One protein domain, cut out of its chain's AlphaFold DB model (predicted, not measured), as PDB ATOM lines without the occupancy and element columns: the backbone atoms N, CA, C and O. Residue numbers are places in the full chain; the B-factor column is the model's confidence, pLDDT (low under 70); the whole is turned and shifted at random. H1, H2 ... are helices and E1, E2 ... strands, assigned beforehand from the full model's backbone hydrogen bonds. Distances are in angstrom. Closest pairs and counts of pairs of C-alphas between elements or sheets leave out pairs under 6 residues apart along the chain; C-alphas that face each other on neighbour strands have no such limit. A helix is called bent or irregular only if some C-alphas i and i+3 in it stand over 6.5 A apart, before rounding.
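What this domain is: This is residues 187 to 200 and 233 to 432 of the 786 residues of an uncharacterized protein of Tribonema minus (UniProt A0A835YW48). Six strands stand roughly side by side in the row E4, E3, E7, E1, E2, E8, broken between E3 and E7 into a sheet of two and a sheet of four; H1, H2 and H3 cover one side of this wall. H4 and the small hairpin E5 and E6 lie on the other side, while H5 sits out past the E8 end. The printed part has 214 residues with five named helices and eight named strands, in the order E1 H1 H2 E2 E3 H3 E4 E5 E6 H4 E7 E8 H5. The larger sheet is mixed, E3 and E4 are parallel, E5 and E6 antiparallel; the class is mixed, helices and strands, with under half of the residues in named elements. The whole is compact, radius of gyration of the C-alphas 17.2 A, spanning 51 by 41 by 36 A.

Where its parts are: E1, residues 187 to 191, begins with C-alpha 187 at (93.132, 117.587, 120.975). H1 is 238 to 248, 16.2 A long, only just irregular: C-alphas 244 and 247 are 7.0 A apart. H2 is 252 to 263, 16.2 A; E2 273 to 276; E3 297 to 301; H3 315 to 328, 20.0 A; E4 338 to 342. E5 is 364 to 366, E6 372 to 374, H4 375 to 383, E7 391 to 396, 16.6 A, and E8 409 to 412. H5, 415 to 422, ends with C-alpha 422 at (85.011, 93.141, 129.534).

How they stand to each other: E1 is parallel to edge strand E7, N 190 and O 394 being 3.0 A apart, and antiparallel to E2, N 189 to O 275 2.8 A. E2 is antiparallel to edge strand E8, N 274 to O 411 2.9 A. H1 and H2 only graze this sheet. They touch at a steep tilt of 52 degrees, opposite ways, closest C-alphas Ala 241 and Met 259, 5.0 A. H1 touches H3 at a shallow tilt of 28 degrees, the same way, closest C-alphas Thr 239 and Asp 318, 6.1 A. E3, H3 and E4 form a strand-helix-strand unit, two parallel neighbours with a helix between, its crossover right-handed; N 299 and O 339 are 2.9 A apart. E3 and E7 are near each other. In the hairpin E5 and E6, N 373 and O 365 are 2.8 A apart. H4 is not on the four-strand sheet. H5 is close to H2 but not clearly touching, closest C-alphas Lys 257 and Met 418, 7.2 A. Every O i to N i+4 pair is within hydrogen-bond range in H2, H3, H4 and H5; in H1, 5 of 7.

The domain as a whole: The farthest C-alphas, Asp 354 and Ala 423, are 52.6 A apart. Residues 201 to 232 are not printed; C-alphas 200 and 233 are 10.9 A apart. Long links join E2 to E3, E3 to H3, E4 to E5 and E7 to E8. Mean pLDDT of the printed part is 78.5; 47 residues are under 70, among them 192 to 200 and 349 to 366.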
ATOM      1  N   VAL A 187      92.879 118.254 122.257       91.50
ATOM      2  CA  VAL A 187      93.132 117.587 120.975       91.50
ATOM      3  C   VAL A 187      92.802 116.112 121.114       91.50
ATOM      4  O   VAL A 187      93.263 115.472 122.064       91.50
ATOM      5  N   ILE A 188      92.045 115.582 120.158       91.56
ATOM      6  CA  ILE A 188      91.687 114.167 120.042       91.56
ATOM      7  C   ILE A 188      92.035 113.707 118.625       91.56
ATOM      8  O   ILE A 188      91.631 114.350 117.662       91.56
ATOM      9  N   MET A 189      92.744 112.587 118.479       89.94
ATOM     10  CA  MET A 189      92.927 111.906 117.196       89.94
ATOM     11  C   MET A 189      92.449 110.459 117.267       89.94
ATOM     12  O   MET A 189      92.763 109.733 118.211       89.94
ATOM     13  N   ILE A 190      91.736 110.036 116.224       88.69
ATOM     14  CA  ILE A 190      91.366 108.644 115.966       88.69
ATOM     15  C   ILE A 190      92.145 108.157 114.735       88.69
ATOM     16  O   ILE A 190      92.190 108.857 113.727       88.69
ATOM     17  N   SER A 191      92.746 106.966 114.803       84.38
ATOM     18  CA  SER A 191      93.407 106.297 113.667       84.38
ATOM     19  C   SER A 191      93.088 104.797 113.640       84.38
ATOM     20  O   SER A 191      92.771 104.197 114.672       84.38
ATOM     21  N   GLY A 192      93.132 104.191 112.450       66.00
ATOM     22  CA  GLY A 192      92.878 102.760 112.239       66.00
ATOM     23  C   GLY A 192      94.131 101.878 112.257       66.00
ATOM     24  O   GLY A 192      94.019 100.666 112.445       66.00
ATOM     25  N   CYS A 193      95.319 102.457 112.070       62.47
ATOM     26  CA  CYS A 193      96.556 101.702 111.872       62.47
ATOM     27  C   CYS A 193      97.563 101.900 113.007       62.47
ATOM     28  O   CYS A 193      97.826 103.017 113.444       62.47
ATOM     29  N   MET A 194      98.195 100.797 113.413       50.22
ATOM     30  CA  MET A 194      99.501 100.842 114.073       50.22
ATOM     31  C   MET A 194     100.624 101.119 113.065       50.22
ATOM     32  O   MET A 194     100.520 100.778 111.888       50.22
ATOM     33  N   ASP A 195     101.743 101.590 113.599       44.97
ATOM     34  CA  ASP A 195     103.038 101.932 112.987       44.97
ATOM     35  C   ASP A 195     103.736 100.767 112.217       44.97
ATOM     36  O   ASP A 195     104.820 100.926 111.664       44.97
ATOM     37  N   ASP A 196     103.105  99.586 112.143       45.28
ATOM     38  CA  ASP A 196     103.534  98.373 111.414       45.28
ATOM     39  C   ASP A 196     102.477  97.890 110.374       45.28
ATOM     40  O   ASP A 196     102.650  96.851 109.728       45.28
ATOM     41  N   GLN A 197     101.339  98.586 110.218       48.69
ATOM     42  CA  GLN A 197     100.187  98.133 109.418       48.69
ATOM     43  C   GLN A 197     100.038  98.891 108.091       48.69
ATOM     44  O   GLN A 197      99.832 100.096 108.075       48.69
ATOM     45  N   THR A 198     100.047  98.156 106.970       41.53
ATOM     46  CA  THR A 198      99.788  98.696 105.618       41.53
ATOM     47  C   THR A 198      98.295  98.719 105.275       41.53
ATOM     48  O   THR A 198      97.570  97.786 105.626       41.53
ATOM     49  N   SER A 199      97.854  99.717 104.502       51.66
ATOM     50  CA  SER A 199      96.433 100.077 104.337       51.66
ATOM     51  C   SER A 199      95.590  98.975 103.703       51.66
ATOM     52  O   SER A 199      96.098  98.123 102.967       51.66
ATOM     53  N   ALA A 200      94.282  98.991 103.962       47.56
ATOM     54  CA  ALA A 200      93.341  98.149 103.225       47.56
ATOM     55  C   ALA A 200      93.324  98.521 101.725       47.56
ATOM     56  O   ALA A 200      93.200  97.647 100.862       47.56
ATOM     57  N   PHE A 233      84.676  93.656  97.675       34.81
ATOM     58  CA  PHE A 233      84.813  92.918  98.929       34.81
ATOM     59  C   PHE A 233      85.470  93.756 100.044       34.81
ATOM     60  O   PHE A 233      86.685  93.763 100.199       34.81
ATOM     61  N   MET A 234      84.640  94.457 100.826       39.38
ATOM     62  CA  MET A 234      84.893  94.882 102.218       39.38
ATOM     63  C   MET A 234      86.286  95.477 102.533       39.38
ATOM     64  O   MET A 234      86.894  95.172 103.563       39.38
ATOM     65  N   ARG A 235      86.755  96.420 101.707       47.50
ATOM     66  CA  ARG A 235      87.720  97.435 102.156       47.50
ATOM     67  C   ARG A 235      86.990  98.439 103.039       47.50
ATOM     68  O   ARG A 235      86.198  99.233 102.540       47.50
ATOM     69  N   LEU A 236      87.191  98.352 104.351       52.12
ATOM     70  CA  LEU A 236      86.693  99.350 105.293       52.12
ATOM     71  C   LEU A 236      87.878 100.085 105.910       52.12
ATOM     72  O   LEU A 236      88.617  99.530 106.724       52.12
ATOM     73  N   ALA A 237      88.011 101.337 105.493       72.56
ATOM     74  CA  ALA A 237      88.882 102.337 106.075       72.56
ATOM     75  C   ALA A 237      88.371 102.768 107.474       72.56
ATOM     76  O   ALA A 237      87.231 102.469 107.866       72.56
ATOM     77  N   CYS A 238      89.211 103.446 108.253       81.06
ATOM     78  CA  CYS A 238      88.912 103.911 109.610       81.06
ATOM     79  C   CYS A 238      87.667 104.816 109.658       81.06
ATOM     80  O   CYS A 238      86.827 104.672 110.548       81.06
ATOM     81  N   THR A 239      87.489 105.672 108.653       85.44
ATOM     82  CA  THR A 239      86.356 106.585 108.466       85.44
ATOM     83  C   THR A 239      85.043 105.824 108.382       85.44
ATOM     84  O   THR A 239      84.107 106.092 109.140       85.44
ATOM     85  N   GLN A 240      84.995 104.786 107.546       85.19
ATOM     86  CA  GLN A 240      83.835 103.902 107.443       85.19
ATOM     87  C   GLN A 240      83.549 103.166 108.754       85.19
ATOM     88  O   GLN A 240      82.383 102.942 109.086       85.19
ATOM     89  N   ALA A 241      84.581 102.787 109.510       87.25
ATOM     90  CA  ALA A 241      84.409 102.152 110.811       87.25
ATOM     91  C   ALA A 241      83.878 103.123 111.875       87.25
ATOM     92  O   ALA A 241      82.980 102.747 112.633       87.25
ATOM     93  N   LEU A 242      84.370 104.367 111.905       89.56
ATOM     94  CA  LEU A 242      83.901 105.421 112.803       89.56
ATOM     95  C   LEU A 242      82.434 105.760 112.516       89.56
ATOM     96  O   LEU A 242      81.591 105.602 113.398       89.56
ATOM     97  N   LEU A 243      82.105 106.133 111.275       89.06
ATOM     98  CA  LEU A 243      80.756 106.553 110.870       89.06
ATOM     99  C   LEU A 243      79.690 105.470 111.110       89.06
ATOM    100  O   LEU A 243      78.566 105.779 111.502       89.06
ATOM    101  N   LYS A 244      80.033 104.184 110.942       88.88
ATOM    102  CA  LYS A 244      79.112 103.056 111.209       88.88
ATOM    103  C   LYS A 244      78.959 102.742 112.704       88.88
ATOM    104  O   LYS A 244      77.956 102.139 113.096       88.88
ATOM    105  N   SER A 245      79.922 103.158 113.530       90.12
ATOM    106  CA  SER A 245      79.943 102.930 114.982       90.12
ATOM    107  C   SER A 245      79.299 104.071 115.773       90.12
ATOM    108  O   SER A 245      78.547 103.800 116.710       90.12
ATOM    109  N   MET A 246      79.553 105.322 115.369       88.88
ATOM    110  CA  MET A 246      79.126 106.553 116.049       88.88
ATOM    111  C   MET A 246      77.643 106.558 116.468       88.88
ATOM    112  O   MET A 246      77.391 106.706 117.662       88.88
ATOM    113  N   PRO A 247      76.649 106.287 115.590       86.25
ATOM    114  CA  PRO A 247      75.226 106.394 115.947       86.25
ATOM    115  C   PRO A 247      74.718 105.356 116.960       86.25
ATOM    116  O   PRO A 247      73.533 105.346 117.285       86.25
ATOM    117  N   ARG A 248      75.573 104.424 117.403       85.94
ATOM    118  CA  ARG A 248      75.236 103.362 118.365       85.94
ATOM    119  C   ARG A 248      76.177 103.321 119.571       85.94
ATOM    120  O   ARG A 248      75.960 102.492 120.450       85.94
ATOM    121  N   ALA A 249      77.221 104.149 119.601       89.12
ATOM    122  CA  ALA A 249      78.243 104.114 120.639       89.12
ATOM    123  C   ALA A 249      77.784 104.859 121.902       89.12
ATOM    124  O   ALA A 249      77.510 106.054 121.856       89.12
ATOM    125  N   GLN A 250      77.719 104.162 123.037       89.50
ATOM    126  CA  GLN A 250      77.290 104.767 124.308       89.50
ATOM    127  C   GLN A 250      78.406 105.558 125.006       89.50
ATOM    128  O   GLN A 250      78.136 106.536 125.697       89.50
ATOM    129  N   ASN A 251      79.658 105.130 124.832       92.69
ATOM    130  CA  ASN A 251      80.861 105.763 125.369       92.69
ATOM    131  C   ASN A 251      82.083 105.437 124.494       92.69
ATOM    132  O   ASN A 251      81.989 104.654 123.543       92.69
ATOM    133  N   TRP A 252      83.239 106.027 124.799       92.38
ATOM    134  CA  TRP A 252      84.451 105.867 123.986       92.38
ATOM    135  C   TRP A 252      84.989 104.427 123.968       92.38
ATOM    136  O   TRP A 252      85.583 104.008 122.974       92.38
ATOM    137  N   VAL A 253      84.745 103.634 125.018       91.75
ATOM    138  CA  VAL A 253      85.059 102.191 125.023       91.75
ATOM    139  C   VAL A 253      84.212 101.445 123.995       91.75
ATOM    140  O   VAL A 253      84.734 100.661 123.204       91.75
ATOM    141  N   ASP A 254      82.903 101.687 124.010       92.56
ATOM    142  CA  ASP A 254      81.937 101.068 123.110       92.56
ATOM    143  C   ASP A 254      82.176 101.500 121.652       92.56
ATOM    144  O   ASP A 254      82.165 100.660 120.753       92.56
ATOM    145  N   LEU A 255      82.523 102.772 121.414       92.69
ATOM    146  CA  LEU A 255      82.958 103.261 120.101       92.69
ATOM    147  C   LEU A 255      84.143 102.451 119.564       92.69
ATOM    148  O   LEU A 255      84.065 101.892 118.470       92.69
ATOM    149  N   LEU A 256      85.223 102.342 120.344       90.88
ATOM    150  CA  LEU A 256      86.434 101.637 119.923       90.88
ATOM    151  C   LEU A 256      86.191 100.129 119.731       90.88
ATOM    152  O   LEU A 256      86.721  99.546 118.784       90.88
ATOM    153  N   LYS A 257      85.360  99.488 120.567       90.38
ATOM    154  CA  LYS A 257      84.952  98.077 120.394       90.38
ATOM    155  C   LYS A 257      84.121  97.865 119.126       90.38
ATOM    156  O   LYS A 257      84.342  96.892 118.399       90.38
ATOM    157  N   ARG A 258      83.190  98.776 118.815       90.31
ATOM    158  CA  ARG A 258      82.406  98.748 117.567       90.31
ATOM    159  C   ARG A 258      83.306  98.949 116.351       90.31
ATOM    160  O   ARG A 258      83.251  98.126 115.441       90.31
ATOM    161  N   MET A 259      84.206  99.935 116.380       88.38
ATOM    162  CA  MET A 259      85.187 100.153 115.311       88.38
ATOM    163  C   MET A 259      86.071  98.919 115.094       88.38
ATOM    164  O   MET A 259      86.219  98.483 113.956       88.38
ATOM    165  N   TYR A 260      86.576  98.284 116.159       86.81
ATOM    166  CA  TYR A 260      87.340  97.031 116.060       86.81
ATOM    167  C   TYR A 260      86.502  95.906 115.432       86.81
ATOM    168  O   TYR A 260      86.984  95.164 114.584       86.81
ATOM    169  N   THR A 261      85.221  95.799 115.795       85.75
ATOM    170  CA  THR A 261      84.290  94.794 115.246       85.75
ATOM    171  C   THR A 261      83.961  95.034 113.764       85.75
ATOM    172  O   THR A 261      83.599  94.096 113.049       85.75
ATOM    173  N   VAL A 262      84.083  96.274 113.282       82.50
ATOM    174  CA  VAL A 262      83.909  96.640 111.868       82.50
ATOM    175  C   VAL A 262      85.210  96.430 111.078       82.50
ATOM    176  O   VAL A 262      85.174  95.807 110.018       82.50
ATOM    177  N   LEU A 263      86.357  96.864 111.609       76.69
ATOM    178  CA  LEU A 263      87.680  96.723 110.979       76.69
ATOM    179  C   LEU A 263      88.203  95.278 110.987       76.69
ATOM    180  O   LEU A 263      88.807  94.831 110.016       76.69
ATOM    181  N   GLY A 264      87.909  94.506 112.036       66.06
ATOM    182  CA  GLY A 264      88.266  93.089 112.157       66.06
ATOM    183  C   GLY A 264      87.547  92.156 111.172       66.06
ATOM    184  O   GLY A 264      87.797  90.954 111.188       66.06
ATOM    185  N   LYS A 265      86.660  92.694 110.320       57.84
ATOM    186  CA  LYS A 265      86.018  91.991 109.196       57.84
ATOM    187  C   LYS A 265      86.709  92.240 107.845       57.84
ATOM    188  O   LYS A 265      86.302  91.638 106.855       57.84
ATOM    189  N   ALA A 266      87.716  93.114 107.785       58.28
ATOM    190  CA  ALA A 266      88.512  93.361 106.585       58.28
ATOM    191  C   ALA A 266      89.659  92.340 106.438       58.28
ATOM    192  O   ALA A 266      90.112  91.748 107.418       58.28
ATOM    193  N   GLU A 267      90.189  92.174 105.218       50.78
ATOM    194  CA  GLU A 267      91.293  91.235 104.924       50.78
ATOM    195  C   GLU A 267      92.596  91.531 105.698       50.78
ATOM    196  O   GLU A 267      93.449  90.653 105.854       50.78
ATOM    197  N   LYS A 268      92.743  92.760 106.210       57.66
ATOM    198  CA  LYS A 268      93.768  93.160 107.180       57.66
ATOM    199  C   LYS A 268      93.065  93.720 108.427       57.66
ATOM    200  O   LYS A 268      92.456  94.784 108.316       57.66
ATOM    201  N   PRO A 269      93.143  93.067 109.601       62.19
ATOM    202  CA  PRO A 269      92.511  93.575 110.817       62.19
ATOM    203  C   PRO A 269      93.263  94.805 111.349       62.19
ATOM    204  O   PRO A 269      94.309  94.697 111.991       62.19
ATOM    205  N   GLN A 270      92.712  95.980 111.060       72.25
ATOM    206  CA  GLN A 270      93.126  97.268 111.619       72.25
ATOM    207  C   GLN A 270      92.709  97.382 113.098       72.25
ATOM    208  O   GLN A 270      91.654  96.875 113.489       72.25
ATOM    209  N   ILE A 271      93.536  98.025 113.929       80.75
ATOM    210  CA  ILE A 271      93.302  98.180 115.374       80.75
ATOM    211  C   ILE A 271      93.012  99.658 115.667       80.75
ATOM    212  O   ILE A 271      93.939 100.462 115.581       80.75
ATOM    213  N   PRO A 272      91.782 100.030 116.081       86.19
ATOM    214  CA  PRO A 272      91.473 101.402 116.459       86.19
ATOM    215  C   PRO A 272      92.412 101.920 117.547       86.19
ATOM    216  O   PRO A 272      92.547 101.305 118.615       86.19
ATOM    217  N   MET A 273      93.002 103.081 117.295       86.12
ATOM    218  CA  MET A 273      93.758 103.846 118.270       86.12
ATOM    219  C   MET A 273      93.129 105.222 118.479       86.12
ATOM    220  O   MET A 273      92.696 105.884 117.539       86.12
ATOM    221  N   LEU A 274      93.113 105.643 119.738       89.31
ATOM    222  CA  LEU A 274      92.730 106.971 120.189       89.31
ATOM    223  C   LEU A 274      93.957 107.617 120.842       89.31
ATOM    224  O   LEU A 274      94.550 107.021 121.743       89.31
ATOM    225  N   THR A 275      94.333 108.824 120.432       88.75
ATOM    226  CA  THR A 275      95.390 109.614 121.085       88.75
ATOM    227  C   THR A 275      94.892 111.013 121.431       88.75
ATOM    228  O   THR A 275      94.000 111.536 120.764       88.75
ATOM    229  N   THR A 276      95.389 111.612 122.517       91.25
ATOM    230  CA  THR A 276      94.856 112.888 123.029       91.25
ATOM    231  C   THR A 276      95.907 113.787 123.681       91.25
ATOM    232  O   THR A 276      96.913 113.320 124.220       91.25
ATOM    233  N   SER A 277      95.647 115.103 123.704       90.12
ATOM    234  CA  SER A 277      96.471 116.073 124.448       90.12
ATOM    235  C   SER A 277      96.307 115.981 125.969       90.12
ATOM    236  O   SER A 277      97.190 116.408 126.718       90.12
ATOM    237  N   ARG A 278      95.167 115.455 126.437       88.19
ATOM    238  CA  ARG A 278      94.763 115.377 127.850       88.19
ATOM    239  C   ARG A 278      94.036 114.047 128.107       88.19
ATOM    240  O   ARG A 278      93.311 113.586 127.225       88.19
ATOM    241  N   PRO A 279      94.199 113.413 129.282       88.31
ATOM    242  CA  PRO A 279      93.516 112.163 129.581       88.31
ATOM    243  C   PRO A 279      92.067 112.454 129.993       88.31
ATOM    244  O   PRO A 279      91.836 113.319 130.839       88.31
ATOM    245  N   PHE A 280      91.105 111.721 129.435       89.56
ATOM    246  CA  PHE A 280      89.688 111.823 129.799       89.56
ATOM    247  C   PHE A 280      89.116 110.476 130.278       89.56
ATOM    248  O   PHE A 280      89.789 109.443 130.201       89.56
ATOM    249  N   ASP A 281      87.897 110.482 130.828       90.25
ATOM    250  CA  ASP A 281      87.223 109.247 131.248       90.25
ATOM    251  C   ASP A 281      86.621 108.531 130.033       90.25
ATOM    252  O   ASP A 281      85.678 109.016 129.412       90.25
ATOM    253  N   MET A 282      87.175 107.371 129.690       90.69
ATOM    254  CA  MET A 282      86.729 106.564 128.550       90.69
ATOM    255  C   MET A 282      85.291 106.042 128.712       90.69
ATOM    256  O   MET A 282      84.651 105.715 127.712       90.69
ATOM    257  N   ASP A 283      84.777 105.985 129.946       91.19
ATOM    258  CA  ASP A 283      83.398 105.581 130.232       91.19
ATOM    259  C   ASP A 283      82.377 106.711 129.947       91.19
ATOM    260  O   ASP A 283      81.170 106.461 129.990       91.19
ATOM    261  N   ALA A 284      82.833 107.936 129.641       90.62
ATOM    262  CA  ALA A 284      81.985 109.086 129.318       90.62
ATOM    263  C   ALA A 284      81.336 108.993 127.916       90.62
ATOM    264  O   ALA A 284      81.872 108.305 127.042       90.62
ATOM    265  N   PRO A 285      80.216 109.708 127.666       90.75
ATOM    266  CA  PRO A 285      79.572 109.768 126.354       90.75
ATOM    267  C   PRO A 285      80.511 110.177 125.212       90.75
ATOM    268  O   PRO A 285      81.486 110.909 125.404       90.75
ATOM    269  N   VAL A 286      80.193 109.704 124.007       87.38
ATOM    270  CA  VAL A 286      80.952 110.030 122.795       87.38
ATOM    271  C   VAL A 286      80.548 111.407 122.277       87.38
ATOM    272  O   VAL A 286      79.471 111.576 121.714       87.38
ATOM    273  N   GLU A 287      81.450 112.371 122.410       84.00
ATOM    274  CA  GLU A 287      81.314 113.718 121.853       84.00
ATOM    275  C   GLU A 287      82.535 114.000 120.964       84.00
ATOM    276  O   GLU A 287      83.564 114.485 121.431       84.00
ATOM    277  N   VAL A 288      82.449 113.628 119.681       76.69
ATOM    278  CA  VAL A 288      83.534 113.813 118.689       76.69
ATOM    279  C   VAL A 288      83.675 115.281 118.277       76.69
ATOM    280  O   VAL A 288      84.789 115.759 118.057       76.69
ATOM    281  N   PHE A 289      82.562 116.015 118.233       80.25
ATOM    282  CA  PHE A 289      82.528 117.459 118.027       80.25
ATOM    283  C   PHE A 289      82.057 118.128 119.321       80.25
ATOM    284  O   PHE A 289      80.963 117.851 119.805       80.25
ATOM    285  N   GLN A 290      82.903 118.980 119.908       72.38
ATOM    286  CA  GLN A 290      82.658 119.607 121.210       72.38
ATOM    287  C   GLN A 290      82.705 121.135 121.124       72.38
ATOM    288  O   GLN A 290      83.625 121.712 120.541       72.38
ATOM    289  N   GLY A 291      81.791 121.790 121.839       72.94
ATOM    290  CA  GLY A 291      81.810 123.235 122.084       72.94
ATOM    291  C   GLY A 291      80.872 124.052 121.192       72.94
ATOM    292  O   GLY A 291      80.510 123.659 120.087       72.94
ATOM    293  N   THR A 292      80.486 125.224 121.701       78.62
ATOM    294  CA  THR A 292      79.451 126.112 121.138       78.62
ATOM    295  C   THR A 292      80.030 127.339 120.412       78.62
ATOM    296  O   THR A 292      79.379 128.379 120.350       78.62
ATOM    297  N   GLY A 293      81.289 127.268 119.970       83.62
ATOM    298  CA  GLY A 293      81.963 128.327 119.208       83.62
ATOM    299  C   GLY A 293      81.909 128.077 117.699       83.62
ATOM    300  O   GLY A 293      81.275 127.127 117.253       83.62
ATOM    301  N   ASN A 294      82.609 128.898 116.911       87.25
ATOM    302  CA  ASN A 294      82.748 128.669 115.469       87.25
ATOM    303  C   ASN A 294      83.416 127.312 115.201       87.25
ATOM    304  O   ASN A 294      84.574 127.099 115.567       87.25
ATOM    305  N   HIS A 295      82.709 126.423 114.511       90.44
ATOM    306  CA  HIS A 295      83.271 125.177 114.002       90.44
ATOM    307  C   HIS A 295      84.000 125.436 112.682       90.44
ATOM    308  O   HIS A 295      83.498 126.167 111.830       90.44
ATOM    309  N   LYS A 296      85.183 124.839 112.505       92.00
ATOM    310  CA  LYS A 296      85.911 124.829 111.229       92.00
ATOM    311  C   LYS A 296      86.364 123.416 110.893       92.00
ATOM    312  O   LYS A 296      86.666 122.639 111.796       92.00
ATOM    313  N   SER A 297      86.411 123.093 109.606       93.06
ATOM    314  CA  SER A 297      86.750 121.762 109.099       93.06
ATOM    315  C   SER A 297      87.680 121.827 107.890       93.06
ATOM    316  O   SER A 297      87.583 122.722 107.050       93.06
ATOM    317  N   LEU A 298      88.591 120.858 107.827       93.19
ATOM    318  CA  LEU A 298      89.519 120.634 106.727       93.19
ATOM    319  C   LEU A 298      89.451 119.150 106.371       93.19
ATOM    320  O   LEU A 298      89.757 118.303 107.209       93.19
ATOM    321  N   PHE A 299      89.054 118.848 105.140       93.00
ATOM    322  CA  PHE A 299      88.997 117.489 104.613       93.00
ATOM    323  C   PHE A 299      90.022 117.336 103.492       93.00
ATOM    324  O   PHE A 299      90.054 118.150 102.569       93.00
ATOM    325  N   ILE A 300      90.861 116.303 103.574       90.25
ATOM    326  CA  ILE A 300      91.926 116.022 102.605       90.25
ATOM    327  C   ILE A 300      91.777 114.577 102.137       90.25
ATOM    328  O   ILE A 300      91.781 113.661 102.954       90.25
ATOM    329  N   GLY A 301      91.635 114.374 100.827       89.25
ATOM    330  CA  GLY A 301      91.451 113.054 100.226       89.25
ATOM    331  C   GLY A 301      92.322 112.908  98.989       89.25
ATOM    332  O   GLY A 301      92.056 113.547  97.973       89.25
ATOM    333  N   ILE A 302      93.355 112.070  99.078       86.00
ATOM    334  CA  ILE A 302      94.344 111.886  98.010       86.00
ATOM    335  C   ILE A 302      94.206 110.473  97.452       86.00
ATOM    336  O   ILE A 302      94.503 109.498  98.139       86.00
ATOM    337  N   ASN A 303      93.730 110.363  96.214       86.06
ATOM    338  CA  ASN A 303      93.667 109.098  95.484       86.06
ATOM    339  C   ASN A 303      94.900 108.877  94.584       86.06
ATOM    340  O   ASN A 303      95.043 107.795  94.027       86.06
ATOM    341  N   TYR A 304      95.808 109.850  94.462       82.69
ATOM    342  CA  TYR A 304      96.989 109.804  93.590       82.69
ATOM    343  C   TYR A 304      96.603 109.547  92.120       82.69
ATOM    344  O   TYR A 304      97.204 108.730  91.416       82.69
ATOM    345  N   VAL A 305      95.553 110.237  91.662       78.19
ATOM    346  CA  VAL A 305      94.896 110.023  90.365       78.19
ATOM    347  C   VAL A 305      95.881 110.233  89.212       78.19
ATOM    348  O   VAL A 305      96.484 111.295  89.060       78.19
ATOM    349  N   GLY A 306      96.041 109.215  88.364       78.38
ATOM    350  CA  GLY A 306      96.981 109.221  87.245       78.38
ATOM    351  C   GLY A 306      98.411 108.802  87.606       78.38
ATOM    352  O   GLY A 306      99.231 108.660  86.697       78.38
ATOM    353  N   GLN A 307      98.722 108.543  88.883       78.81
ATOM    354  CA  GLN A 307     100.019 107.989  89.304       78.81
ATOM    355  C   GLN A 307     100.094 106.455  89.131       78.81
ATOM    356  O   GLN A 307     101.160 105.845  89.264       78.81
ATOM    357  N   GLY A 308      98.985 105.810  88.751       79.88
ATOM    358  CA  GLY A 308      98.964 104.459  88.195       79.88
ATOM    359  C   GLY A 308      99.126 103.346  89.230       79.88
ATOM    360  O   GLY A 308      98.140 102.766  89.668       79.88
ATOM    361  N   ALA A 309     100.361 102.979  89.584       71.31
ATOM    362  CA  ALA A 309     100.604 101.858  90.505       71.31
ATOM    363  C   ALA A 309     100.341 102.213  91.981       71.31
ATOM    364  O   ALA A 309     100.088 101.313  92.782       71.31
ATOM    365  N   ASN A 310     100.385 103.507  92.305       70.88
ATOM    366  CA  ASN A 310     100.130 104.056  93.640       70.88
ATOM    367  C   ASN A 310      98.683 104.570  93.797       70.88
ATOM    368  O   ASN A 310      98.320 105.051  94.865       70.88
ATOM    369  N   GLU A 311      97.868 104.484  92.741       77.69
ATOM    370  CA  GLU A 311      96.521 105.058  92.697       77.69
ATOM    371  C   GLU A 311      95.557 104.304  93.632       77.69
ATOM    372  O   GLU A 311      95.426 103.075  93.586       77.69
ATOM    373  N   LEU A 312      94.895 105.060  94.506       79.69
ATOM    374  CA  LEU A 312      93.883 104.614  95.459       79.69
ATOM    375  C   LEU A 312      92.481 104.964  94.934       79.69
ATOM    376  O   LEU A 312      92.313 105.733  93.992       79.69
ATOM    377  N   SER A 313      91.450 104.383  95.549       79.44
ATOM    378  CA  SER A 313      90.056 104.553  95.109       79.44
ATOM    379  C   SER A 313      89.070 104.879  96.236       79.44
ATOM    380  O   SER A 313      87.864 104.848  96.001       79.44
ATOM    381  N   GLY A 314      89.554 105.109  97.460       82.50
ATOM    382  CA  GLY A 314      88.722 105.272  98.662       82.50
ATOM    383  C   GLY A 314      88.673 106.705  99.191       82.50
ATOM    384  O   GLY A 314      87.601 107.207  99.514       82.50
ATOM    385  N   CYS A 315      89.809 107.406  99.189       85.44
ATOM    386  CA  CYS A 315      90.018 108.601 100.007       85.44
ATOM    387  C   CYS A 315      89.090 109.780  99.655       85.44
ATOM    388  O   CYS A 315      88.745 110.565 100.534       85.44
ATOM    389  N   HIS A 316      88.629 109.892  98.402       85.88
ATOM    390  CA  HIS A 316      87.586 110.865  98.028       85.88
ATOM    391  C   HIS A 316      86.218 110.529  98.638       85.88
ATOM    392  O   HIS A 316      85.525 111.424  99.105       85.88
ATOM    393  N   ALA A 317      85.832 109.251  98.664       87.00
ATOM    394  CA  ALA A 317      84.548 108.819  99.217       87.00
ATOM    395  C   ALA A 317      84.513 108.933 100.750       87.00
ATOM    396  O   ALA A 317      83.469 109.255 101.316       87.00
ATOM    397  N   ASP A 318      85.649 108.718 101.416       87.38
ATOM    398  CA  ASP A 318      85.782 108.936 102.859       87.38
ATOM    399  C   ASP A 318      85.746 110.429 103.226       87.38
ATOM    400  O   ASP A 318      85.069 110.797 104.189       87.38
ATOM    401  N   VAL A 319      86.361 111.304 102.416       90.31
ATOM    402  CA  VAL A 319      86.187 112.764 102.531       90.31
ATOM    403  C   VAL A 319      84.724 113.163 102.385       90.31
ATOM    404  O   VAL A 319      84.211 113.861 103.255       90.31
ATOM    405  N   GLU A 320      84.039 112.714 101.331       90.75
ATOM    406  CA  GLU A 320      82.648 113.108 101.079       90.75
ATOM    407  C   GLU A 320      81.718 112.625 102.208       90.75
ATOM    408  O   GLU A 320      80.928 113.406 102.736       90.75
ATOM    409  N   ALA A 321      81.881 111.380 102.673       90.75
ATOM    410  CA  ALA A 321      81.089 110.822 103.771       90.75
ATOM    411  C   ALA A 321      81.346 111.516 105.124       90.75
ATOM    412  O   ALA A 321      80.415 111.725 105.906       90.75
ATOM    413  N   MET A 322      82.596 111.893 105.422       91.25
ATOM    414  CA  MET A 322      82.933 112.634 106.644       91.25
ATOM    415  C   MET A 322      82.464 114.095 106.575       91.25
ATOM    416  O   MET A 322      82.018 114.653 107.577       91.25
ATOM    417  N   ARG A 323      82.493 114.694 105.383       92.44
ATOM    418  CA  ARG A 323      81.967 116.033 105.101       92.44
ATOM    419  C   ARG A 323      80.446 116.101 105.266       92.44
ATOM    420  O   ARG A 323      79.959 117.000 105.949       92.44
ATOM    421  N   GLU A 324      79.702 115.141 104.716       92.25
ATOM    422  CA  GLU A 324      78.252 115.010 104.942       92.25
ATOM    423  C   GLU A 324      77.921 114.826 106.431       92.25
ATOM    424  O   GLU A 324      76.990 115.452 106.947       92.25
ATOM    425  N   PHE A 325      78.707 114.014 107.149       90.81
ATOM    426  CA  PHE A 325      78.546 113.833 108.591       90.81
ATOM    427  C   PHE A 325      78.785 115.136 109.368       90.81
ATOM    428  O   PHE A 325      77.936 115.521 110.168       90.81
ATOM    429  N   ALA A 326      79.870 115.864 109.097       91.06
ATOM    430  CA  ALA A 326      80.155 117.134 109.768       91.06
ATOM    431  C   ALA A 326      79.039 118.177 109.559       91.06
ATOM    432  O   ALA A 326      78.638 118.838 110.518       91.06
ATOM    433  N   MET A 327      78.478 118.291 108.347       91.38
ATOM    434  CA  MET A 327      77.330 119.180 108.099       91.38
ATOM    435  C   MET A 327      76.101 118.793 108.918       91.38
ATOM    436  O   MET A 327      75.418 119.660 109.461       91.38
ATOM    437  N   LYS A 328      75.820 117.490 109.028       89.88
ATOM    438  CA  LYS A 328      74.701 116.978 109.824       89.88
ATOM    439  C   LYS A 328      74.855 117.305 111.314       89.88
ATOM    440  O   LYS A 328      73.863 117.607 111.970       89.88
ATOM    441  N   GLU A 329      76.086 117.291 111.820       87.62
ATOM    442  CA  GLU A 329      76.429 117.696 113.189       87.62
ATOM    443  C   GLU A 329      76.586 119.231 113.350       87.62
ATOM    444  O   GLU A 329      76.980 119.706 114.414       87.62
ATOM    445  N   GLY A 330      76.238 120.023 112.325       88.19
ATOM    446  CA  GLY A 330      76.084 121.481 112.402       88.19
ATOM    447  C   GLY A 330      77.207 122.326 111.788       88.19
ATOM    448  O   GLY A 330      77.140 123.553 111.871       88.19
ATOM    449  N   PHE A 331      78.221 121.724 111.159       91.25
ATOM    450  CA  PHE A 331      79.308 122.479 110.524       91.25
ATOM    451  C   PHE A 331      78.814 123.190 109.254       91.25
ATOM    452  O   PHE A 331      78.191 122.580 108.385       91.25
ATOM    453  N   SER A 332      79.138 124.478 109.117       90.00
ATOM    454  CA  SER A 332      78.802 125.247 107.915       90.00
ATOM    455  C   SER A 332      79.619 124.801 106.695       90.00
ATOM    456  O   SER A 332      80.785 124.433 106.823       90.00
ATOM    457  N   ASN A 333      79.009 124.876 105.511       90.06
ATOM    458  CA  ASN A 333      79.597 124.540 104.204       90.06
ATOM    459  C   ASN A 333      80.056 125.794 103.419       90.06
ATOM    460  O   ASN A 333      80.201 125.752 102.199       90.06
ATOM    461  N   ASP A 334      80.237 126.934 104.090       89.00
ATOM    462  CA  ASP A 334      80.860 128.117 103.485       89.00
ATOM    463  C   ASP A 334      82.396 127.997 103.429       89.00
ATOM    464  O   ASP A 334      83.005 127.241 104.189       89.00
ATOM    465  N   SER A 335      83.020 128.768 102.535       81.06
ATOM    466  CA  SER A 335      84.470 128.761 102.284       81.06
ATOM    467  C   SER A 335      85.328 129.176 103.478       81.06
ATOM    468  O   SER A 335      86.518 128.865 103.513       81.06
ATOM    469  N   ASP A 336      84.749 129.886 104.443       83.88
ATOM    470  CA  ASP A 336      85.485 130.450 105.569       83.88
ATOM    471  C   ASP A 336      85.529 129.447 106.733       83.88
ATOM    472  O   ASP A 336      86.400 129.549 107.603       83.88
ATOM    473  N   HIS A 337      84.625 128.457 106.744       87.69
ATOM    474  CA  HIS A 337      84.507 127.423 107.776       87.69
ATOM    475  C   HIS A 337      84.787 125.994 107.277       87.69
ATOM    476  O   HIS A 337      85.198 125.160 108.087       87.69
ATOM    477  N   MET A 338      84.636 125.693 105.984       92.81
ATOM    478  CA  MET A 338      84.911 124.367 105.415       92.81
ATOM    479  C   MET A 338      85.857 124.437 104.212       92.81
ATOM    480  O   MET A 338      85.554 125.056 103.195       92.81
ATOM    481  N   LEU A 339      86.977 123.713 104.303       90.25
ATOM    482  CA  LEU A 339      87.929 123.524 103.210       90.25
ATOM    483  C   LEU A 339      88.003 122.045 102.802       90.25
ATOM    484  O   LEU A 339      88.159 121.162 103.646       90.25
ATOM    485  N   VAL A 340      87.918 121.782 101.496       88.25
ATOM    486  CA  VAL A 340      87.998 120.442 100.896       88.25
ATOM    487  C   VAL A 340      89.131 120.416  99.874       88.25
ATOM    488  O   VAL A 340      89.092 121.154  98.885       88.25
ATOM    489  N   LEU A 341      90.121 119.552 100.096       85.12
ATOM    490  CA  LEU A 341      91.250 119.325  99.197       85.12
ATOM    491  C   LEU A 341      91.184 117.900  98.634       85.12
ATOM    492  O   LEU A 341      91.237 116.927  99.385       85.12
ATOM    493  N   MET A 342      91.074 117.770  97.312       85.25
ATOM    494  CA  MET A 342      91.029 116.473  96.631       85.25
ATOM    495  C   MET A 342      91.625 116.547  95.229       85.25
ATOM    496  O   MET A 342      91.331 117.456  94.457       85.25
ATOM    497  N   ASP A 343      92.371 115.515  94.848       84.44
ATOM    498  CA  ASP A 343      93.008 115.374  93.534       84.44
ATOM    499  C   ASP A 343      92.079 114.844  92.422       84.44
ATOM    500  O   ASP A 343      92.521 114.330  91.400       84.44
ATOM    501  N   ASN A 344      90.761 115.023  92.573       80.69
ATOM    502  CA  ASN A 344      89.759 114.682  91.553       80.69
ATOM    503  C   ASN A 344      89.639 115.712  90.407       80.69
ATOM    504  O   ASN A 344      88.711 115.632  89.601       80.69
ATOM    505  N   GLY A 345      90.534 116.705  90.346       75.94
ATOM    506  CA  GLY A 345      90.542 117.755  89.320       75.94
ATOM    507  C   GLY A 345      89.361 118.734  89.377       75.94
ATOM    508  O   GLY A 345      89.194 119.527  88.452       75.94
ATOM    509  N   ARG A 346      88.529 118.678  90.429       77.44
ATOM    510  CA  ARG A 346      87.407 119.606  90.674       77.44
ATOM    511  C   ARG A 346      87.621 120.480  91.909       77.44
ATOM    512  O   ARG A 346      87.161 121.615  91.933       77.44
ATOM    513  N   HIS A 347      88.285 119.934  92.923       81.38
ATOM    514  CA  HIS A 347      88.627 120.630  94.162       81.38
ATOM    515  C   HIS A 347      90.026 121.247  94.066       81.38
ATOM    516  O   HIS A 347      90.746 121.036  93.087       81.38
ATOM    517  N   MET A 348      90.427 122.008  95.086       72.06
ATOM    518  CA  MET A 348      91.821 122.435  95.188       72.06
ATOM    519  C   MET A 348      92.711 121.217  95.458       72.06
ATOM    520  O   MET A 348      92.374 120.350  96.266       72.06
ATOM    521  N   MET A 349      93.837 121.146  94.751       65.75
ATOM    522  CA  MET A 349      94.790 120.050  94.887       65.75
ATOM    523  C   MET A 349      95.497 120.146  96.252       65.75
ATOM    524  O   MET A 349      95.938 121.237  96.612       65.75
ATOM    525  N   PRO A 350      95.668 119.038  96.994       69.56
ATOM    526  CA  PRO A 350      96.504 118.996  98.194       69.56
ATOM    527  C   PRO A 350      97.994 118.908  97.815       69.56
ATOM    528  O   PRO A 350      98.656 117.904  98.075       69.56
ATOM    529  N   THR A 351      98.488 119.949  97.138       57.03
ATOM    530  CA  THR A 351      99.904 120.154  96.786       57.03
ATOM    531  C   THR A 351     100.615 121.010  97.822       57.03
ATOM    532  O   THR A 351     100.023 121.958  98.345       57.03
ATOM    533  N   HIS A 352     101.897 120.742  98.045       48.22
ATOM    534  CA  HIS A 352     102.764 121.595  98.854       48.22
ATOM    535  C   HIS A 352     103.231 122.832  98.060       48.22
ATOM    536  O   HIS A 352     103.289 122.830  96.830       48.22
ATOM    537  N   LEU A 353     103.574 123.915  98.758       41.03
ATOM    538  CA  LEU A 353     104.258 125.077  98.182       41.03
ATOM    539  C   LEU A 353     105.405 125.478  99.110       41.03
ATOM    540  O   LEU A 353     105.189 125.640 100.306       41.03
ATOM    541  N   ASP A 354     106.586 125.664  98.515       37.44
ATOM    542  CA  ASP A 354     107.860 126.042  99.144       37.44
ATOM    543  C   ASP A 354     108.354 125.052 100.226       37.44
ATOM    544  O   ASP A 354     107.887 125.055 101.360       37.44
ATOM    545  N   GLY A 355     109.318 124.182  99.895       50.22
ATOM    546  CA  GLY A 355     109.842 123.179 100.837       50.22
ATOM    547  C   GLY A 355     111.327 122.855 100.681       50.22
ATOM    548  O   GLY A 355     111.929 123.125  99.637       50.22
ATOM    549  N   ASP A 356     111.890 122.242 101.724       43.03
ATOM    550  CA  ASP A 356     113.254 121.721 101.786       43.03
ATOM    551  C   ASP A 356     113.397 120.591 102.824       43.03
ATOM    552  O   ASP A 356     113.347 120.853 104.016       43.03
ATOM    553  N   GLU A 357     113.682 119.356 102.383       39.53
ATOM    554  CA  GLU A 357     114.326 118.329 103.222       39.53
ATOM    555  C   GLU A 357     115.376 117.524 102.421       39.53
ATOM    556  O   GLU A 357     115.108 116.988 101.345       39.53
ATOM    557  N   GLU A 358     116.593 117.422 102.973       47.94
ATOM    558  CA  GLU A 358     117.659 116.491 102.565       47.94
ATOM    559  C   GLU A 358     118.246 115.809 103.828       47.94
ATOM    560  O   GLU A 358     119.171 116.357 104.419       47.94
ATOM    561  N   ASP A 359     117.754 114.622 104.226       43.81
ATOM    562  CA  ASP A 359     118.565 113.420 104.585       43.81
ATOM    563  C   ASP A 359     117.848 112.264 105.346       43.81
ATOM    564  O   ASP A 359     118.341 111.133 105.273       43.81
ATOM    565  N   GLY A 360     116.624 112.471 105.860       48.19
ATOM    566  CA  GLY A 360     115.465 111.564 105.673       48.19
ATOM    567  C   GLY A 360     115.132 110.401 106.648       48.19
ATOM    568  O   GLY A 360     115.993 109.803 107.296       48.19
ATOM    569  N   GLN A 361     113.847 110.004 106.568       40.28
ATOM    570  CA  GLN A 361     113.100 108.897 107.218       40.28
ATOM    571  C   GLN A 361     112.551 109.111 108.649       40.28
ATOM    572  O   GLN A 361     113.148 108.634 109.614       40.28
ATOM    573  N   ASP A 362     111.322 109.642 108.732       39.47
ATOM    574  CA  ASP A 362     110.405 109.599 109.893       39.47
ATOM    575  C   ASP A 362     108.980 109.129 109.452       39.47
ATOM    576  O   ASP A 362     108.832 108.593 108.350       39.47
ATOM    577  N   GLU A 363     107.936 109.231 110.296       48.78
ATOM    578  CA  GLU A 363     106.533 108.932 109.914       48.78
ATOM    579  C   GLU A 363     105.850 110.172 109.303       48.78
ATOM    580  O   GLU A 363     105.766 111.217 109.948       48.78
ATOM    581  N   ALA A 364     105.333 110.066 108.072       54.06
ATOM    582  CA  ALA A 364     104.873 111.229 107.308       54.06
ATOM    583  C   ALA A 364     103.620 110.988 106.446       54.06
ATOM    584  O   ALA A 364     103.359 109.884 105.958       54.06
ATOM    585  N   MET A 365     102.865 112.065 106.206       68.06
ATOM    586  CA  MET A 365     101.853 112.124 105.146       68.06
ATOM    587  C   MET A 365     102.491 112.574 103.834       68.06
ATOM    588  O   MET A 365     103.308 113.486 103.822       68.06
ATOM    589  N   TYR A 366     102.060 111.979 102.727       68.31
ATOM    590  CA  TYR A 366     102.504 112.354 101.387       68.31
ATOM    591  C   TYR A 366     101.456 113.270 100.753       68.31
ATOM    592  O   TYR A 366     100.260 112.969 100.782       68.31
ATOM    593  N   SER A 367     101.892 114.402 100.208       76.38
ATOM    594  CA  SER A 367     101.055 115.287  99.398       76.38
ATOM    595  C   SER A 367     100.835 114.701  97.994       76.38
ATOM    596  O   SER A 367     101.483 113.733  97.588       76.38
ATOM    597  N   VAL A 368      99.925 115.280  97.201       74.50
ATOM    598  CA  VAL A 368      99.663 114.773  95.835       74.50
ATOM    599  C   VAL A 368     100.855 114.969  94.884       74.50
ATOM    600  O   VAL A 368     100.976 114.265  93.884       74.50
ATOM    601  N   ASP A 369     101.746 115.907  95.197       73.62
ATOM    602  CA  ASP A 369     103.006 116.175  94.501       73.62
ATOM    603  C   ASP A 369     104.207 115.359  95.027       73.62
ATOM    604  O   ASP A 369     105.342 115.662  94.664       73.62
ATOM    605  N   ASP A 370     103.952 114.285  95.791       66.62
ATOM    606  CA  ASP A 370     104.957 113.325  96.296       66.62
ATOM    607  C   ASP A 370     105.997 113.982  97.228       66.62
ATOM    608  O   ASP A 370     107.170 113.606  97.253       66.62
ATOM    609  N   LEU A 371     105.558 114.993  97.992       71.56
ATOM    610  CA  LEU A 371     106.349 115.664  99.023       71.56
ATOM    611  C   LEU A 371     105.907 115.221 100.424       71.56
ATOM    612  O   LEU A 371     104.736 114.929 100.678       71.56
ATOM    613  N   GLU A 372     106.885 115.134 101.320       70.69
ATOM    614  CA  GLU A 372     106.767 114.493 102.629       70.69
ATOM    615  C   GLU A 372     106.422 115.532 103.714       70.69
ATOM    616  O   GLU A 372     107.102 116.546 103.855       70.69
ATOM    617  N   ILE A 373     105.342 115.299 104.468       73.06
ATOM    618  CA  ILE A 373     104.878 116.151 105.573       73.06
ATOM    619  C   ILE A 373     105.088 115.397 106.891       73.06
ATOM    620  O   ILE A 373     104.334 114.473 107.217       73.06
ATOM    621  N   VAL A 374     106.111 115.813 107.637       69.69
ATOM    622  CA  VAL A 374     106.616 115.158 108.855       69.69
ATOM    623  C   VAL A 374     105.737 115.456 110.085       69.69
ATOM    624  O   VAL A 374     105.205 116.560 110.244       69.69
ATOM    625  N   ASP A 375     105.602 114.473 110.982       67.75
ATOM    626  CA  ASP A 375     104.842 114.550 112.241       67.75
ATOM    627  C   ASP A 375     105.221 115.752 113.128       67.75
ATOM    628  O   ASP A 375     104.361 116.469 113.651       67.75
ATOM    629  N   ASP A 376     106.519 116.014 113.256       70.88
ATOM    630  CA  ASP A 376     107.088 117.072 114.082       70.88
ATOM    631  C   ASP A 376     106.683 118.473 113.570       70.88
ATOM    632  O   ASP A 376     106.496 119.405 114.359       70.88
ATOM    633  N   ASP A 377     106.454 118.637 112.264       77.00
ATOM    634  CA  ASP A 377     105.971 119.890 111.669       77.00
ATOM    635  C   ASP A 377     104.453 120.039 111.767       77.00
ATOM    636  O   ASP A 377     103.967 121.123 112.105       77.00
ATOM    637  N   ILE A 378     103.693 118.950 111.620       78.25
ATOM    638  CA  ILE A 378     102.257 118.932 111.938       78.25
ATOM    639  C   ILE A 378     102.051 119.338 113.408       78.25
ATOM    640  O   ILE A 378     101.203 120.183 113.723       78.25
ATOM    641  N   TYR A 379     102.884 118.828 114.321       77.69
ATOM    642  CA  TYR A 379     102.866 119.246 115.718       77.69
ATOM    643  C   TYR A 379     103.242 120.727 115.891       77.69
ATOM    644  O   TYR A 379     102.554 121.458 116.609       77.69
ATOM    645  N   GLN A 380     104.314 121.203 115.250       79.38
ATOM    646  CA  GLN A 380     104.802 122.579 115.412       79.38
ATOM    647  C   GLN A 380     103.862 123.641 114.819       79.38
ATOM    648  O   GLN A 380     103.684 124.691 115.449       79.38
ATOM    649  N   HIS A 381     103.255 123.370 113.660       82.75
ATOM    650  CA  HIS A 381     102.450 124.322 112.888       82.75
ATOM    651  C   HIS A 381     100.939 124.193 113.109       82.75
ATOM    652  O   HIS A 381     100.249 125.209 113.032       82.75
ATOM    653  N   ILE A 382     100.416 123.000 113.425       85.56
ATOM    654  CA  ILE A 382      98.975 122.796 113.648       85.56
ATOM    655  C   ILE A 382      98.648 122.636 115.135       85.56
ATOM    656  O   ILE A 382      97.745 123.312 115.615       85.56
ATOM    657  N   ILE A 383      99.371 121.802 115.895       86.12
ATOM    658  CA  ILE A 383      98.993 121.453 117.284       86.12
ATOM    659  C   ILE A 383      99.469 122.482 118.324       86.12
ATOM    660  O   ILE A 383      98.707 122.933 119.181       86.12
ATOM    661  N   ASN A 384     100.742 122.861 118.268       83.56
ATOM    662  CA  ASN A 384     101.406 123.745 119.228       83.56
ATOM    663  C   ASN A 384     100.877 125.205 119.255       83.56
ATOM    664  O   ASN A 384     100.942 125.824 120.323       83.56
ATOM    665  N   PRO A 385     100.328 125.787 118.166       88.56
ATOM    666  CA  PRO A 385      99.711 127.117 118.214       88.56
ATOM    667  C   PRO A 385      98.317 127.167 118.866       88.56
ATOM    668  O   PRO A 385      97.842 128.265 119.168       88.56
ATOM    669  N   LEU A 386      97.650 126.024 119.080       90.44
ATOM    670  CA  LEU A 386      96.257 125.987 119.539       90.44
ATOM    671  C   LEU A 386      96.111 126.463 120.992       90.44
ATOM    672  O   LEU A 386      96.786 125.990 121.914       90.44
ATOM    673  N   GLN A 387      95.188 127.401 121.194       88.62
ATOM    674  CA  GLN A 387      94.984 128.082 122.472       88.62
ATOM    675  C   GLN A 387      94.170 127.236 123.466       88.62
ATOM    676  O   GLN A 387      93.391 126.361 123.082       88.62
ATOM    677  N   ASP A 388      94.338 127.515 124.761       88.31
ATOM    678  CA  ASP A 388      93.495 126.949 125.817       88.31
ATOM    679  C   ASP A 388      92.005 127.250 125.539       88.31
ATOM    680  O   ASP A 388      91.622 128.401 125.340       88.31
ATOM    681  N   GLY A 389      91.172 126.203 125.506       86.38
ATOM    682  CA  GLY A 389      89.739 126.289 125.182       86.38
ATOM    683  C   GLY A 389      89.359 125.925 123.739       86.38
ATOM    684  O   GLY A 389      88.177 125.735 123.468       86.38
ATOM    685  N   VAL A 390      90.325 125.759 122.827       91.12
ATOM    686  CA  VAL A 390      90.065 125.162 121.505       91.12
ATOM    687  C   VAL A 390      89.851 123.652 121.656       91.12
ATOM    688  O   VAL A 390      90.653 122.979 122.307       91.12
ATOM    689  N   ASN A 391      88.801 123.119 121.029       91.38
ATOM    690  CA  ASN A 391      88.637 121.685 120.779       91.38
ATOM    691  C   ASN A 391      89.090 121.390 119.346       91.38
ATOM    692  O   ASN A 391      88.713 122.118 118.427       91.38
ATOM    693  N   PHE A 392      89.890 120.346 119.147       92.19
ATOM    694  CA  PHE A 392      90.407 119.978 117.832       92.19
ATOM    695  C   PHE A 392      90.410 118.459 117.663       92.19
ATOM    696  O   PHE A 392      91.155 117.749 118.340       92.19
ATOM    697  N   THR A 393      89.558 117.969 116.765       91.56
ATOM    698  CA  THR A 393      89.377 116.537 116.522       91.56
ATOM    699  C   THR A 393      89.905 116.177 115.141       91.56
ATOM    700  O   THR A 393      89.486 116.758 114.143       91.56
ATOM    701  N   ILE A 394      90.818 115.209 115.090       90.81
ATOM    702  CA  ILE A 394      91.419 114.669 113.871       90.81
ATOM    703  C   ILE A 394      90.984 113.211 113.685       90.81
ATOM    704  O   ILE A 394      90.912 112.426 114.633       90.81
ATOM    705  N   LEU A 395      90.753 112.837 112.433       89.88
ATOM    706  CA  LEU A 395      90.650 111.456 111.992       89.88
ATOM    707  C   LEU A 395      91.737 111.215 110.945       89.88
ATOM    708  O   LEU A 395      91.745 111.885 109.916       89.88
ATOM    709  N   MET A 396      92.632 110.264 111.209       85.00
ATOM    710  CA  MET A 396      93.637 109.819 110.247       85.00
ATOM    711  C   MET A 396      93.238 108.462 109.672       85.00
ATOM    712  O   MET A 396      93.081 107.482 110.404       85.00
ATOM    713  N   ASP A 397      93.098 108.407 108.349       81.44
ATOM    714  CA  ASP A 397      92.796 107.185 107.592       81.44
ATOM    715  C   ASP A 397      93.966 106.770 106.687       81.44
ATOM    716  O   ASP A 397      93.829 106.395 105.523       81.44
ATOM    717  N   CYS A 398      95.165 106.906 107.244       70.81
ATOM    718  CA  CYS A 398      96.442 106.609 106.615       70.81
ATOM    719  C   CYS A 398      97.275 105.680 107.510       70.81
ATOM    720  O   CYS A 398      97.031 105.540 108.712       70.81
ATOM    721  N   CYS A 399      98.253 105.005 106.915       65.38
ATOM    722  CA  CYS A 399      99.140 104.082 107.625       65.38
ATOM    723  C   CYS A 399     100.343 104.799 108.205       65.38
ATOM    724  O   CYS A 399     100.706 105.856 107.704       65.38
ATOM    725  N   HIS A 400     100.958 104.203 109.233       60.97
ATOM    726  CA  HIS A 400     102.080 104.831 109.941       60.97
ATOM    727  C   HIS A 400     101.690 106.239 110.448       60.97
ATOM    728  O   HIS A 400     102.457 107.189 110.409       60.97
ATOM    729  N   SER A 401     100.420 106.369 110.861       56.78
ATOM    730  CA  SER A 401      99.797 107.599 111.366       56.78
ATOM    731  C   SER A 401      99.524 107.538 112.869       56.78
ATOM    732  O   SER A 401      98.892 108.430 113.436       56.78
ATOM    733  N   GLY A 402      99.958 106.459 113.525       55.97
ATOM    734  CA  GLY A 402      99.668 106.213 114.927       55.97
ATOM    735  C   GLY A 402     100.362 107.213 115.847       55.97
ATOM    736  O   GLY A 402      99.768 107.644 116.841       55.97
ATOM    737  N   SER A 403     101.579 107.630 115.485       59.06
ATOM    738  CA  SER A 403     102.361 108.607 116.241       59.06
ATOM    739  C   SER A 403     102.299 110.045 115.703       59.06
ATOM    740  O   SER A 403     102.689 110.952 116.430       59.06
ATOM    741  N   ILE A 404     101.696 110.282 114.526       64.69
ATOM    742  CA  ILE A 404     101.853 111.484 113.663       64.69
ATOM    743  C   ILE A 404     101.486 112.866 114.259       64.69
ATOM    744  O   ILE A 404     101.638 113.894 113.607       64.69
ATOM    745  N   LEU A 405     100.973 112.920 115.488       71.19
ATOM    746  CA  LEU A 405     100.693 114.162 116.225       71.19
ATOM    747  C   LEU A 405     101.470 114.256 117.557       71.19
ATOM    748  O   LEU A 405     101.103 115.070 118.404       71.19
ATOM    749  N   ASP A 406     102.446 113.366 117.787       69.38
ATOM    750  CA  ASP A 406     103.177 113.090 119.043       69.38
ATOM    751  C   ASP A 406     102.346 113.368 120.311       69.38
ATOM    752  O   ASP A 406     102.748 114.097 121.219       69.38
ATOM    753  N   LEU A 407     101.113 112.849 120.373       82.88
ATOM    754  CA  LEU A 407     100.201 113.208 121.458       82.88
ATOM    755  C   LEU A 407     100.582 112.499 122.778       82.88
ATOM    756  O   LEU A 407     100.979 111.330 122.774       82.88
ATOM    757  N   PRO A 408     100.461 113.179 123.937       83.06
ATOM    758  CA  PRO A 408     100.944 112.687 125.229       83.06
ATOM    759  C   PRO A 408     100.169 111.501 125.825       83.06
ATOM    760  O   PRO A 408     100.664 110.900 126.781       83.06
ATOM    761  N   TYR A 409      98.987 111.151 125.310       88.88
ATOM    762  CA  TYR A 409      98.167 110.043 125.817       88.88
ATOM    763  C   TYR A 409      97.622 109.165 124.689       88.88
ATOM    764  O   TYR A 409      97.263 109.664 123.627       88.88
ATOM    765  N   THR A 410      97.519 107.858 124.949       87.88
ATOM    766  CA  THR A 410      97.160 106.831 123.958       87.88
ATOM    767  C   THR A 410      96.261 105.745 124.561       87.88
ATOM    768  O   THR A 410      96.515 105.252 125.665       87.88
ATOM    769  N   VAL A 411      95.246 105.301 123.816       88.38
ATOM    770  CA  VAL A 411      94.474 104.072 124.057       88.38
ATOM    771  C   VAL A 411      94.419 103.251 122.772       88.38
ATOM    772  O   VAL A 411      93.914 103.704 121.751       88.38
ATOM    773  N   LEU A 412      94.893 102.009 122.856       86.69
ATOM    774  CA  LEU A 412      94.795 101.007 121.795       86.69
ATOM    775  C   LEU A 412      93.628 100.056 122.072       86.69
ATOM    776  O   LEU A 412      93.580  99.449 123.145       86.69
ATOM    777  N   CYS A 413      92.742  99.844 121.102       85.62
ATOM    778  CA  CYS A 413      91.660  98.860 121.188       85.62
ATOM    779  C   CYS A 413      92.146  97.440 120.830       85.62
ATOM    780  O   CYS A 413      91.590  96.767 119.969       85.62
ATOM    781  N   SER A 414      93.242  96.984 121.443       84.75
ATOM    782  CA  SER A 414      93.759  95.631 121.202       84.75
ATOM    783  C   SER A 414      92.849  94.567 121.825       84.75
ATOM    784  O   SER A 414      92.177  94.819 122.826       84.75
ATOM    785  N   GLU A 415      92.884  93.340 121.299       84.81
ATOM    786  CA  GLU A 415      92.101  92.221 121.842       84.81
ATOM    787  C   GLU A 415      92.368  91.986 123.342       84.81
ATOM    788  O   GLU A 415      91.448  91.725 124.117       84.81
ATOM    789  N   GLN A 416      93.624  92.143 123.783       86.06
ATOM    790  CA  GLN A 416      93.997  92.056 125.196       86.06
ATOM    791  C   GLN A 416      93.345  93.166 126.038       86.06
ATOM    792  O   GLN A 416      92.889  92.896 127.152       86.06
ATOM    793  N   ASN A 417      93.286  94.396 125.518       87.25
ATOM    794  CA  ASN A 417      92.677  95.524 126.216       87.25
ATOM    795  C   ASN A 417      91.154  95.363 126.286       87.25
ATOM    796  O   ASN A 417      90.607  95.462 127.383       87.25
ATOM    797  N   MET A 418      90.490  94.991 125.185       87.69
ATOM    798  CA  MET A 418      89.052  94.681 125.179       87.69
ATOM    799  C   MET A 418      88.699  93.613 126.221       87.69
ATOM    800  O   MET A 418      87.916  93.896 127.123       87.69
ATOM    801  N   ARG A 419      89.381  92.455 126.194       88.00
ATOM    802  CA  ARG A 419      89.214  91.372 127.186       88.00
ATOM    803  C   ARG A 419      89.401  91.855 128.632       88.00
ATOM    804  O   ARG A 419      88.748  91.338 129.533       88.00
ATOM    805  N   SER A 420      90.284  92.829 128.874       89.06
ATOM    806  CA  SER A 420      90.468  93.415 130.210       89.06
ATOM    807  C   SER A 420      89.300  94.320 130.620       89.06
ATOM    808  O   SER A 420      88.871  94.265 131.774       89.06
ATOM    809  N   TRP A 421      88.752  95.097 129.680       90.75
ATOM    810  CA  TRP A 421      87.601  95.978 129.891       90.75
ATOM    811  C   TRP A 421      86.315  95.172 130.108       90.75
ATOM    812  O   TRP A 421      85.546  95.483 131.012       90.75
ATOM    813  N   ASP A 422      86.120  94.091 129.348       88.62
ATOM    814  CA  ASP A 422      85.011  93.141 129.534       88.62
ATOM    815  C   ASP A 422      85.093  92.415 130.888       88.62
ATOM    816  O   ASP A 422      84.073  92.135 131.514       88.62
ATOM    817  N   ALA A 423      86.307  92.185 131.401       90.06
ATOM    818  CA  ALA A 423      86.551  91.682 132.754       90.06
ATOM    819  C   ALA A 423      86.426  92.760 133.862       90.06
ATOM    820  O   ALA A 423      86.839  92.523 134.996       90.06
ATOM    821  N   GLY A 424      85.895  93.949 133.553       86.88
ATOM    822  CA  GLY A 424      85.667  95.032 134.518       86.88
ATOM    823  C   GLY A 424      86.906  95.864 134.877       86.88
ATOM    824  O   GLY A 424      86.861  96.653 135.824       86.88
ATOM    825  N   THR A 425      88.018  95.724 134.148       89.19
ATOM    826  CA  THR A 425      89.181  96.614 134.315       89.19
ATOM    827  C   THR A 425      88.854  97.963 133.692       89.19
ATOM    828  O   THR A 425      88.653  98.036 132.481       89.19
ATOM    829  N   LYS A 426      88.833  99.045 134.484       86.00
ATOM    830  CA  LYS A 426      88.600 100.391 133.936       86.00
ATOM    831  C   LYS A 426      89.611 100.704 132.815       86.00
ATOM    832  O   LYS A 426      90.813 100.517 133.033       86.00
ATOM    833  N   PRO A 427      89.168 101.205 131.649       86.62
ATOM    834  CA  PRO A 427      90.076 101.687 130.618       86.62
ATOM    835  C   PRO A 427      90.875 102.875 131.152       86.62
ATOM    836  O   PRO A 427      90.345 103.720 131.873       86.62
ATOM    837  N   GLN A 428      92.159 102.946 130.816       84.25
ATOM    838  CA  GLN A 428      93.057 104.017 131.246       84.25
ATOM    839  C   GLN A 428      93.942 104.427 130.074       84.25
ATOM    840  O   GLN A 428      94.544 103.570 129.421       84.25
ATOM    841  N   MET A 429      94.036 105.734 129.827       87.38
ATOM    842  CA  MET A 429      94.922 106.270 128.798       87.38
ATOM    843  C   MET A 429      96.377 106.130 129.244       87.38
ATOM    844  O   MET A 429      96.755 106.565 130.334       87.38
ATOM    845  N   GLN A 430      97.199 105.496 128.414       84.19
ATOM    846  CA  GLN A 430      98.618 105.313 128.688       84.19
ATOM    847  C   GLN A 430      99.369 106.573 128.264       84.19
ATOM    848  O   GLN A 430      99.137 107.090 127.175       84.19
ATOM    849  N   ALA A 431     100.264 107.079 129.111       82.50
ATOM    850  CA  ALA A 431     101.099 108.216 128.741       82.50
ATOM    851  C   ALA A 431     102.125 107.793 127.675       82.50
ATOM    852  O   ALA A 431     102.915 106.871 127.917       82.50
ATOM    853  N   ASN A 432     102.131 108.481 126.532       74.19
ATOM    854  CA  ASN A 432     103.142 108.327 125.491       74.19
ATOM    855  C   ASN A 432     104.524 108.612 126.107       74.19
ATOM    856  O   ASN A 432     104.762 109.642 126.740       74.19
TER     857      ASN A 432